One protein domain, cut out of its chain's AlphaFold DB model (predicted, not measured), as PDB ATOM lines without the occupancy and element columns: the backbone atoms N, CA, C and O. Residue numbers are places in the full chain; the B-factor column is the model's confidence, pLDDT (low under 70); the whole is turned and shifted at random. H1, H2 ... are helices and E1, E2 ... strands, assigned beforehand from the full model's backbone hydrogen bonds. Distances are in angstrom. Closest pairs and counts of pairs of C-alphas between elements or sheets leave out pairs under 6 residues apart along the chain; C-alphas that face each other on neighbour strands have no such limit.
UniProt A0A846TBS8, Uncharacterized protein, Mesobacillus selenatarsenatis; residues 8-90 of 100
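AT A GLANCE: This is residues 8 to 90 of the 100 residues of an uncharacterized protein of Mesobacillus selenatarsenatis (UniProt A0A846TBS8). A small sheet of three strands forms the middle layer, with H1 packed slantwise over one face, on E1, and H3 over the other, on E2. H2 packs at the end of the sheet where E2 ends and E3 begins. The printed part has 83 residues, with three named helices and three named strands in the order H1 E1 E2 H2 E3 H3; the sheet runs E1 E2 E3, all antiparallel, and the class is mixed, helices and strands. It is compact, with a radius of gyration of the C-alphas of 12.3 A, and spans 34 by 29 by 27 A.

IN THESE COORDINATES: E1 is residues 23 to 28, 16.9 A long, E2 residues 39 to 44, 16.1 A, and E3 residues 74 to 78, 13.0 A. H1 is residues 8 to 18, 15.1 A, beginning at C-alpha 8 (80.501, 43.773, 4.458). H2 is residues 48 to 57, 14.4 A. H3 is residues 79 to 88, 14.8 A, ending at C-alpha 88 (80.460, 20.008, -3.727).

HOW THE PARTS SIT: E2 is the inner strand. E1 and E2 form a hairpin, with N 25 and O 42 at 2.9 A; E2 and E3 have N 43 and O 75 at 2.9 A. H1 and H3 lie on opposite faces in three layers, helices on both faces of a sheet. H1 touches E1, closest at the C-alphas of Trp 13 and Ala 23, 5.5 A; its height over the sheet is 8.0 A. H3 touches E2 at the C-alphas of Thr 41 and Gln 82, 6.6 A, at a height over the sheet of 9.5 A. H2 is on the sheet, its closest C-alphas to E2 being Leu 51 and Gly 44, 7.1 A. The three helices are apart from one another. Every O i to N i+4 pair is within hydrogen-bond range in H1 and H3, and 5 of 6 in H2.

THE WHOLE: The C-alphas farthest apart are those of Arg 19 and Glu 32, 34.8 A. The printed part has no cut. The link from H2 to E3, 16 residues, is long. Mean pLDDT of the printed part is 91.3, and no printed residue is under 70.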
ATOM      1  N   HIS A   8      81.600  43.988   5.403       90.62
ATOM      2  CA  HIS A   8      80.501  43.773   4.458       90.62
ATOM      3  C   HIS A   8      80.205  42.286   4.214       90.62
ATOM      4  O   HIS A   8      79.039  41.930   4.107       90.62
ATOM      5  N   GLU A   9      81.219  41.415   4.196       90.62
ATOM      6  CA  GLU A   9      81.039  39.963   4.026       90.62
ATOM      7  C   GLU A   9      80.274  39.375   5.214       90.62
ATOM      8  O   GLU A   9      79.353  38.576   5.048       90.62
ATOM      9  N   LEU A  10      80.601  39.835   6.427       91.44
ATOM     10  CA  LEU A  10      79.886  39.439   7.636       91.44
ATOM     11  C   LEU A  10      78.426  39.913   7.620       91.44
ATOM     12  O   LEU A  10      77.532  39.159   8.003       91.44
ATOM     13  N   GLU A  11      78.173  41.159   7.216       92.69
ATOM     14  CA  GLU A  11      76.809  41.691   7.139       92.69
ATOM     15  C   GLU A  11      75.984  41.001   6.046       92.69
ATOM     16  O   GLU A  11      74.823  40.670   6.280       92.69
ATOM     17  N   GLU A  12      76.583  40.697   4.894       94.12
ATOM     18  CA  GLU A  12      75.923  39.933   3.835       94.12
ATOM     19  C   GLU A  12      75.574  38.516   4.303       94.12
ATOM     20  O   GLU A  12      74.447  38.058   4.102       94.12
ATOM     21  N   TRP A  13      76.502  37.844   4.989       94.81
ATOM     22  CA  TRP A  13      76.258  36.529   5.575       94.81
ATOM     23  C   TRP A  13      75.080  36.562   6.556       94.81
ATOM     24  O   TRP A  13      74.138  35.780   6.423       94.81
ATOM     25  N   LYS A  14      75.058  37.528   7.483       93.25
ATOM     26  CA  LYS A  14      73.933  37.725   8.412       93.25
ATOM     27  C   LYS A  14      72.620  37.997   7.678       93.25
ATOM     28  O   LYS A  14      71.577  37.482   8.080       93.25
ATOM     29  N   ALA A  15      72.649  38.812   6.624       94.44
ATOM     30  CA  ALA A  15      71.465  39.144   5.842       94.44
ATOM     31  C   ALA A  15      70.903  37.913   5.114       94.44
ATOM     32  O   ALA A  15      69.700  37.673   5.186       94.44
ATOM     33  N   LYS A  16      71.763  37.095   4.488       95.19
ATOM     34  CA  LYS A  16      71.381  35.819   3.853       95.19
ATOM     35  C   LYS A  16      70.739  34.860   4.859       95.19
ATOM     36  O   LYS A  16      69.649  34.349   4.605       95.19
ATOM     37  N   ILE A  17      71.337  34.706   6.046       94.56
ATOM     38  CA  ILE A  17      70.759  33.892   7.128       94.56
ATOM     39  C   ILE A  17      69.356  34.370   7.477       94.56
ATOM     40  O   ILE A  17      68.430  33.563   7.517       94.56
ATOM     41  N   LYS A  18      69.186  35.680   7.703       91.81
ATOM     42  CA  LYS A  18      67.894  36.269   8.079       91.81
ATOM     43  C   LYS A  18      66.807  36.039   7.030       91.81
ATOM     44  O   LYS A  18      65.646  35.925   7.417       91.81
ATOM     45  N   ARG A  19      67.179  35.940   5.749       93.81
ATOM     46  CA  ARG A  19      66.281  35.615   4.628       93.81
ATOM     47  C   ARG A  19      65.975  34.116   4.486       93.81
ATOM     48  O   ARG A  19      65.191  33.748   3.622       93.81
ATOM     49  N   GLY A  20      66.549  33.251   5.326       91.94
ATOM     50  CA  GLY A  20      66.361  31.797   5.233       91.94
ATOM     51  C   GLY A  20      67.171  31.152   4.101       91.94
ATOM     52  O   GLY A  20      66.875  30.037   3.658       91.94
ATOM     53  N   GLU A  21      68.198  31.843   3.610       94.81
ATOM     54  CA  GLU A  21      69.152  31.301   2.646       94.81
ATOM     55  C   GLU A  21      70.283  30.567   3.376       94.81
ATOM     56  O   GLU A  21      70.582  30.861   4.537       94.81
ATOM     57  N   LEU A  22      70.905  29.602   2.695       94.38
ATOM     58  CA  LEU A  22      72.156  29.009   3.155       94.38
ATOM     59  C   LEU A  22      73.278  30.004   2.864       94.38
ATOM     60  O   LEU A  22      73.522  30.365   1.714       94.38
ATOM     61  N   ALA A  23      73.932  30.477   3.917       95.25
ATOM     62  CA  ALA A  23      74.981  31.476   3.837       95.25
ATOM     63  C   ALA A  23      76.312  30.864   4.262       95.25
ATOM     64  O   ALA A  23      76.427  30.334   5.366       95.25
ATOM     65  N   PHE A  24      77.328  30.994   3.416       94.81
ATOM     66  CA  PHE A  24      78.668  30.469   3.657       94.81
ATOM     67  C   PHE A  24      79.612  31.617   3.974       94.81
ATOM     68  O   PHE A  24      79.623  32.627   3.272       94.81
ATOM     69  N   LEU A  25      80.402  31.463   5.032       93.31
ATOM     70  CA  LEU A  25      81.382  32.459   5.430       93.31
ATOM     71  C   LEU A  25      82.661  31.792   5.900       93.31
ATOM     72  O   LEU A  25      82.701  31.208   6.980       93.31
ATOM     73  N   THR A  26      83.709  31.911   5.095       92.81
ATOM     74  CA  THR A  26      85.037  31.403   5.434       92.81
ATOM     75  C   THR A  26      85.886  32.522   6.009       92.81
ATOM     76  O   THR A  26      85.962  33.602   5.429       92.81
ATOM     77  N   HIS A  27      86.544  32.265   7.132       91.25
ATOM     78  CA  HIS A  27      87.519  33.185   7.705       91.25
ATOM     79  C   HIS A  27      88.667  32.414   8.359       91.25
ATOM     80  O   HIS A  27      88.556  31.212   8.617       91.25
ATOM     81  N   TYR A  28      89.767  33.102   8.666       89.44
ATOM     82  CA  TYR A  28      90.875  32.481   9.383       89.44
ATOM     83  C   TYR A  28      90.466  32.130  10.809       89.44
ATOM     84  O   TYR A  28      89.837  32.934  11.510       89.44
ATOM     85  N   TRP A  29      90.844  30.933  11.230       88.31
ATOM     86  CA  TRP A  29      90.601  30.403  12.559       88.31
ATOM     87  C   TRP A  29      91.812  29.579  12.969       88.31
ATOM     88  O   TRP A  29      92.263  28.730  12.212       88.31
ATOM     89  N   ILE A  30      92.353  29.889  14.142       83.25
ATOM     90  CA  ILE A  30      93.531  29.231  14.699       83.25
ATOM     91  C   ILE A  30      93.131  28.747  16.087       83.25
ATOM     92  O   ILE A  30      92.664  29.541  16.909       83.25
ATOM     93  N   ASP A  31      93.305  27.453  16.320       83.44
ATOM     94  CA  ASP A  31      93.108  26.798  17.607       83.44
ATOM     95  C   ASP A  31      94.212  25.755  17.776       83.44
ATOM     96  O   ASP A  31      94.461  24.955  16.875       83.44
ATOM     97  N   GLU A  32      94.888  25.766  18.925       82.94
ATOM     98  CA  GLU A  32      96.027  24.881  19.204       82.94
ATOM     99  C   GLU A  32      95.655  23.393  19.134       82.94
ATOM    100  O   GLU A  32      96.516  22.548  18.906       82.94
ATOM    101  N   ARG A  33      94.366  23.056  19.281       84.56
ATOM    102  CA  ARG A  33      93.868  21.677  19.163       84.56
ATOM    103  C   ARG A  33      93.785  21.199  17.714       84.56
ATOM    104  O   ARG A  33      93.675  19.999  17.485       84.56
ATOM    105  N   PHE A  34      93.807  22.119  16.750       80.88
ATOM    106  CA  PHE A  34      93.676  21.841  15.322       80.88
ATOM    107  C   PHE A  34      94.791  22.545  14.532       80.88
ATOM    108  O   PHE A  34      94.507  23.438  13.732       80.88
ATOM    109  N   PRO A  35      96.062  22.139  14.713       80.88
ATOM    110  CA  PRO A  35      97.211  22.810  14.095       80.88
ATOM    111  C   PRO A  35      97.175  22.784  12.557       80.88
ATOM    112  O   PRO A  35      97.726  23.666  11.905       80.88
ATOM    113  N   ASP A  36      96.490  21.801  11.967       81.44
ATOM    114  CA  ASP A  36      96.313  21.673  10.520       81.44
ATOM    115  C   ASP A  36      95.167  22.515   9.938       81.44
ATOM    116  O   ASP A  36      95.026  22.587   8.714       81.44
ATOM    117  N   CYS A  37      94.337  23.133  10.782       84.88
ATOM    118  CA  CYS A  37      93.194  23.935  10.358       84.88
ATOM    119  C   CYS A  37      93.491  25.419  10.574       84.88
ATOM    120  O   CYS A  37      93.476  25.907  11.699       84.88
ATOM    121  N   SER A  38      93.723  26.147   9.483       87.81
ATOM    122  CA  SER A  38      93.945  27.600   9.509       87.81
ATOM    123  C   SER A  38      92.686  28.416   9.206       87.81
ATOM    124  O   SER A  38      92.689  29.644   9.318       87.81
ATOM    125  N   THR A  39      91.600  27.760   8.795       91.56
ATOM    126  CA  THR A  39      90.344  28.410   8.418       91.56
ATOM    127  C   THR A  39      89.152  27.634   8.950       91.56
ATOM    128  O   THR A  39      89.250  26.452   9.274       91.56
ATOM    129  N   VAL A  40      88.021  28.326   9.030       92.44
ATOM    130  CA  VAL A  40      86.715  27.742   9.321       92.44
ATOM    131  C   VAL A  40      85.699  28.317   8.350       92.44
ATOM    132  O   VAL A  40      85.739  29.511   8.043       92.44
ATOM    133  N   THR A  41      84.774  27.482   7.888       94.50
ATOM    134  CA  THR A  41      83.611  27.931   7.124       94.50
ATOM    135  C   THR A  41      82.366  27.790   7.972       94.50
ATOM    136  O   THR A  41      81.991  26.691   8.374       94.50
ATOM    137  N   LYS A  42      81.694  28.917   8.188       94.38
ATOM    138  CA  LYS A  42      80.408  29.001   8.865       94.38
ATOM    139  C   LYS A  42      79.283  28.908   7.851       94.38
ATOM    140  O   LYS A  42      79.125  29.813   7.029       94.38
ATOM    141  N   VAL A  43      78.493  27.842   7.925       95.94
ATOM    142  CA  VAL A  43      77.299  27.670   7.086       95.94
ATOM    143  C   VAL A  43      76.070  27.932   7.930       95.94
ATOM    144  O   VAL A  43      75.737  27.125   8.791       95.94
ATOM    145  N   GLY A  44      75.429  29.078   7.728       95.19
ATOM    146  CA  GLY A  44      74.285  29.503   8.525       95.19
ATOM    147  C   GLY A  44      72.994  29.566   7.728       95.19
ATOM    148  O   GLY A  44      73.006  29.829   6.528       95.19
ATOM    149  N   CYS A  45      71.872  29.366   8.412       95.19
ATOM    150  CA  CYS A  45      70.536  29.582   7.862       95.19
ATOM    151  C   CYS A  45      69.527  29.706   9.001       95.19
ATOM    152  O   CYS A  45      69.542  28.878   9.905       95.19
ATOM    153  N   ARG A  46      68.631  30.702   8.963       93.44
ATOM    154  CA  ARG A  46      67.610  30.889  10.011       93.44
ATOM    155  C   ARG A  46      66.640  29.710  10.112       93.44
ATOM    156  O   ARG A  46      66.118  29.442  11.190       93.44
ATOM    157  N   ASP A  47      66.400  29.027   8.998       93.81
ATOM    158  CA  ASP A  47      65.605  27.808   8.964       93.81
ATOM    159  C   ASP A  47      66.473  26.623   9.417       93.81
ATOM    160  O   ASP A  47      67.322  26.115   8.679       93.81
ATOM    161  N   LEU A  48      66.266  26.207  10.669       92.12
ATOM    162  CA  LEU A  48      66.998  25.105  11.288       92.12
ATOM    163  C   LEU A  48      66.732  23.762  10.612       92.12
ATOM    164  O   LEU A  48      67.632  22.925  10.576       92.12
ATOM    165  N   GLU A  49      65.522  23.540  10.098       93.62
ATOM    166  CA  GLU A  49      65.192  22.298   9.407       93.62
ATOM    167  C   GLU A  49      65.911  22.244   8.068       93.62
ATOM    168  O   GLU A  49      66.577  21.252   7.775       93.62
ATOM    169  N   LYS A  50      65.880  23.338   7.304       95.00
ATOM    170  CA  LYS A  50      66.640  23.467   6.058       95.00
ATOM    171  C   LYS A  50      68.140  23.312   6.291       95.00
ATOM    172  O   LYS A  50      68.792  22.571   5.555       95.00
ATOM    173  N   LEU A  51      68.685  23.954   7.328       95.25
ATOM    174  CA  LEU A  51      70.097  23.820   7.691       95.25
ATOM    175  C   LEU A  51      70.438  22.369   8.046       95.25
ATOM    176  O   LEU A  51      71.426  21.830   7.554       95.25
ATOM    177  N   ALA A  52      69.606  21.711   8.855       95.31
ATOM    178  CA  ALA A  52      69.795  20.319   9.245       95.31
ATOM    179  C   ALA A  52      69.701  19.361   8.051       95.31
ATOM    180  O   ALA A  52      70.517  18.450   7.933       95.31
ATOM    181  N   GLN A  53      68.722  19.553   7.167       96.00
ATOM    182  CA  GLN A  53      68.553  18.755   5.953       96.00
ATOM    183  C   GLN A  53      69.749  18.919   5.018       96.00
ATOM    184  O   GLN A  53      70.262  17.926   4.508       96.00
ATOM    185  N   TRP A  54      70.228  20.153   4.840       96.25
ATOM    186  CA  TRP A  54      71.457  20.430   4.107       96.25
ATOM    187  C   TRP A  54      72.655  19.718   4.748       96.25
ATOM    188  O   TRP A  54      73.350  18.963   4.075       96.25
ATOM    189  N   GLY A  55      72.836  19.853   6.064       94.94
ATOM    190  CA  GLY A  55      73.942  19.225   6.785       94.94
ATOM    191  C   GLY A  55      73.939  17.697   6.691       94.94
ATOM    192  O   GLY A  55      74.992  17.090   6.495       94.94
ATOM    193  N   ARG A  56      72.757  17.065   6.730       95.56
ATOM    194  CA  ARG A  56      72.604  15.609   6.578       95.56
ATOM    195  C   ARG A  56      73.154  15.088   5.251       95.56
ATOM    196  O   ARG A  56      73.708  13.993   5.251       95.56
ATOM    197  N   LYS A  57      73.081  15.864   4.159       95.00
ATOM    198  CA  LYS A  57      73.676  15.485   2.856       95.00
ATOM    199  C   LYS A  57      75.181  15.236   2.956       95.00
ATOM    200  O   LYS A  57      75.719  14.411   2.230       95.00
ATOM    201  N   TYR A  58      75.839  15.909   3.897       94.06
ATOM    202  CA  TYR A  58      77.276  15.824   4.135       94.06
ATOM    203  C   TYR A  58      77.638  14.995   5.375       94.06
ATOM    204  O   TYR A  58      78.810  14.927   5.749       94.06
ATOM    205  N   GLY A  59      76.658  14.358   6.024       93.25
ATOM    206  CA  GLY A  59      76.852  13.616   7.272       93.25
ATOM    207  C   GLY A  59      77.008  14.505   8.512       93.25
ATOM    208  O   GLY A  59      77.482  14.033   9.543       93.25
ATOM    209  N   LEU A  60      76.626  15.784   8.435       94.62
ATOM    210  CA  LEU A  60      76.580  16.670   9.597       94.62
ATOM    211  C   LEU A  60      75.316  16.383  10.406       94.62
ATOM    212  O   LEU A  60      74.204  16.324   9.869       94.62
ATOM    213  N   ARG A  61      75.484  16.222  11.717       93.81
ATOM    214  CA  ARG A  61      74.362  15.988  12.628       93.81
ATOM    215  C   ARG A  61      73.703  17.317  12.999       93.81
ATOM    216  O   ARG A  61      74.421  18.267  13.291       93.81
ATOM    217  N   PRO A  62      72.363  17.400  13.080       92.38
ATOM    218  CA  PRO A  62      71.663  18.625  13.498       92.38
ATOM    219  C   PRO A  62      72.059  19.099  14.906       92.38
ATOM    220  O   PRO A  62      71.918  20.271  15.238       92.38
ATOM    221  N   GLU A  63      72.577  18.185  15.725       93.38
ATOM    222  CA  GLU A  63      73.126  18.434  17.059       93.38
ATOM    223  C   GLU A  63      74.373  19.332  17.028       93.38
ATOM    224  O   GLU A  63      74.680  19.994  18.012       93.38
ATOM    225  N   TRP A  64      75.091  19.360  15.900       94.44
ATOM    226  CA  TRP A  64      76.294  20.171  15.705       94.44
ATOM    227  C   TRP A  64      75.994  21.601  15.247       94.44
ATOM    228  O   TRP A  64      76.925  22.372  15.032       94.44
ATOM    229  N   ILE A  65      74.719  21.964  15.074       94.06
ATOM    230  CA  ILE A  65      74.341  23.347  14.779       94.06
ATOM    231  C   ILE A  65      74.650  24.186  16.020       94.06
ATOM    232  O   ILE A  65      74.028  24.002  17.069       94.06
ATOM    233  N   ASP A  66      75.571  25.139  15.895       92.25
ATOM    234  CA  ASP A  66      75.795  26.148  16.922       92.25
ATOM    235  C   ASP A  66      74.573  27.072  16.968       92.25
ATOM    236  O   ASP A  66      74.276  27.795  16.016       92.25
ATOM    237  N   LYS A  67      73.855  27.027  18.094       87.94
ATOM    238  CA  LYS A  67      72.681  27.858  18.398       87.94
ATOM    239  C   LYS A  67      72.947  28.869  19.516       87.94
ATOM    240  O   LYS A  67      72.008  29.477  20.018       87.94
ATOM    241  N   ARG A  68      74.208  29.067  19.928       81.94
ATOM    242  CA  ARG A  68      74.582  30.014  20.998       81.94
ATOM    243  C   ARG A  68      74.171  31.442  20.651       81.94
ATOM    244  O   ARG A  68      73.848  32.223  21.540       81.94
ATOM    245  N   LYS A  69      74.187  31.785  19.360       77.81
ATOM    246  CA  LYS A  69      73.584  33.013  18.835       77.81
ATOM    247  C   LYS A  69      72.268  32.672  18.155       77.81
ATOM    248  O   LYS A  69      72.276  32.191  17.025       77.81
ATOM    249  N   THR A  70      71.162  32.970  18.828       72.06
ATOM    250  CA  THR A  70      69.800  32.665  18.366       72.06
ATOM    251  C   THR A  70      69.511  33.189  16.956       72.06
ATOM    252  O   THR A  70      68.842  32.518  16.181       72.06
ATOM    253  N   ASP A  71      70.058  34.352  16.589       82.88
ATOM    254  CA  ASP A  71      69.857  34.957  15.266       82.88
ATOM    255  C   ASP A  71      70.648  34.298  14.127       82.88
ATOM    256  O   ASP A  71      70.311  34.494  12.958       82.88
ATOM    257  N   TYR A  72      71.713  33.555  14.442       89.06
ATOM    258  CA  TYR A  72      72.656  33.043  13.443       89.06
ATOM    259  C   TYR A  72      73.032  31.584  13.704       89.06
ATOM    260  O   TYR A  72      74.211  31.294  13.941       89.06
ATOM    261  N   PRO A  73      72.063  30.654  13.676       93.50
ATOM    262  CA  PRO A  73      72.384  29.244  13.773       93.50
ATOM    263  C   PRO A  73      73.234  28.811  12.576       93.50
ATOM    264  O   PRO A  73      72.919  29.143  11.428       93.50
ATOM    265  N   HIS A  74      74.333  28.111  12.850       95.50
ATOM    266  CA  HIS A  74      75.300  27.730  11.824       95.50
ATOM    267  C   HIS A  74      76.051  26.440  12.154       95.50
ATOM    268  O   HIS A  74      76.165  26.051  13.311       95.50
ATOM    269  N   PHE A  75      76.582  25.794  11.122       96.00
ATOM    270  CA  PHE A  75      77.610  24.768  11.244       96.00
ATOM    271  C   PHE A  75      78.998  25.376  11.102       96.00
ATOM    272  O   PHE A  75      79.193  26.292  10.302       96.00
ATOM    273  N   ASP A  76      79.957  24.802  11.819       93.81
ATOM    274  CA  ASP A  76      81.382  25.047  11.638       93.81
ATOM    275  C   ASP A  76      82.009  23.896  10.857       93.81
ATOM    276  O   ASP A  76      82.018  22.750  11.308       93.81
ATOM    277  N   LEU A  77      82.524  24.201   9.669       93.12
ATOM    278  CA  LEU A  77      83.263  23.258   8.843       93.12
ATOM    279  C   LEU A  77      84.755  23.549   8.957       93.12
ATOM    280  O   LEU A  77      85.178  24.692   8.770       93.12
ATOM    281  N   LEU A  78      85.534  22.504   9.224       91.12
ATOM    282  CA  LEU A  78      86.978  22.570   9.435       91.12
ATOM    283  C   LEU A  78      87.697  21.494   8.608       91.12
ATOM    284  O   LEU A  78      87.128  20.435   8.309       91.12
ATOM    285  N   GLY A  79      88.960  21.754   8.273       88.50
ATOM    286  CA  GLY A  79      89.882  20.772   7.696       88.50
ATOM    287  C   GLY A  79      89.423  20.198   6.353       88.50
ATOM    288  O   GLY A  79      88.854  20.897   5.517       88.50
ATOM    289  N   THR A  80      89.656  18.902   6.131       88.19
ATOM    290  CA  THR A  80      89.326  18.234   4.856       88.19
ATOM    291  C   THR A  80      87.838  18.331   4.527       88.19
ATOM    292  O   THR A  80      87.468  18.641   3.397       88.19
ATOM    293  N   LYS A  81      86.978  18.177   5.542       89.38
ATOM    294  CA  LYS A  81      85.523  18.199   5.374       89.38
ATOM    295  C   LYS A  81      85.024  19.549   4.860       89.38
ATOM    296  O   LYS A  81      84.117  19.597   4.036       89.38
ATOM    297  N   GLN A  82      85.632  20.642   5.320       92.31
ATOM    298  CA  GLN A  82      85.365  21.993   4.828       92.31
ATOM    299  C   GLN A  82      85.636  22.107   3.327       92.31
ATOM    300  O   GLN A  82      84.768  22.564   2.586       92.31
ATOM    301  N   ALA A  83      86.808  21.651   2.875       89.94
ATOM    302  CA  ALA A  83      87.195  21.705   1.469       89.94
ATOM    303  C   ALA A  83      86.294  20.830   0.584       89.94
ATOM    304  O   ALA A  83      85.861  21.266  -0.482       89.94
ATOM    305  N   GLU A  84      85.967  19.619   1.039       91.38
ATOM    306  CA  GLU A  84      85.079  18.704   0.318       91.38
ATOM    307  C   GLU A  84      83.672  19.281   0.140       91.38
ATOM    308  O   GLU A  84      83.131  19.244  -0.965       91.38
ATOM    309  N   ILE A  85      83.082  19.828   1.208       93.69
ATOM    310  CA  ILE A  85      81.727  20.392   1.170       93.69
ATOM    311  C   ILE A  85      81.688  21.628   0.274       93.69
ATOM    312  O   ILE A  85      80.816  21.722  -0.586       93.69
ATOM    313  N   LEU A  86      82.642  22.552   0.426       92.12
ATOM    314  CA  LEU A  86      82.700  23.753  -0.408       92.12
ATOM    315  C   LEU A  86      82.844  23.409  -1.892       92.12
ATOM    316  O   LEU A  86      82.148  23.988  -2.721       92.12
ATOM    317  N   LYS A  87      83.670  22.411  -2.224       91.38
ATOM    318  CA  LYS A  87      83.807  21.917  -3.597       91.38
ATOM    319  C   LYS A  87      82.496  21.335  -4.137       91.38
ATOM    320  O   LYS A  87      82.158  21.591  -5.287       91.38
ATOM    321  N   GLN A  88      81.760  20.569  -3.330       91.75
ATOM    322  CA  GLN A  88      80.460  20.008  -3.727       91.75
ATOM    323  C   GLN A  88      79.376  21.081  -3.899       91.75
ATOM    324  O   GLN A  88      78.508  20.929  -4.750       91.75
ATOM    325  N   GLU A  89      79.447  22.167  -3.133       92.56
ATOM    326  CA  GLU A  89      78.572  23.340  -3.270       92.56
ATOM    327  C   GLU A  89      79.004  24.283  -4.413       92.56
ATOM    328  O   GLU A  89      78.341  25.284  -4.672       92.56
ATOM    329  N   GLY A  90      80.110  23.986  -5.110       91.00
ATOM    330  CA  GLY A  90      80.650  24.841  -6.174       91.00
ATOM    331  C   GLY A  90      81.214  26.171  -5.667       91.00
ATOM    332  O   GLY A  90      81.304  27.135  -6.423       91.00
TER     333      GLY A  90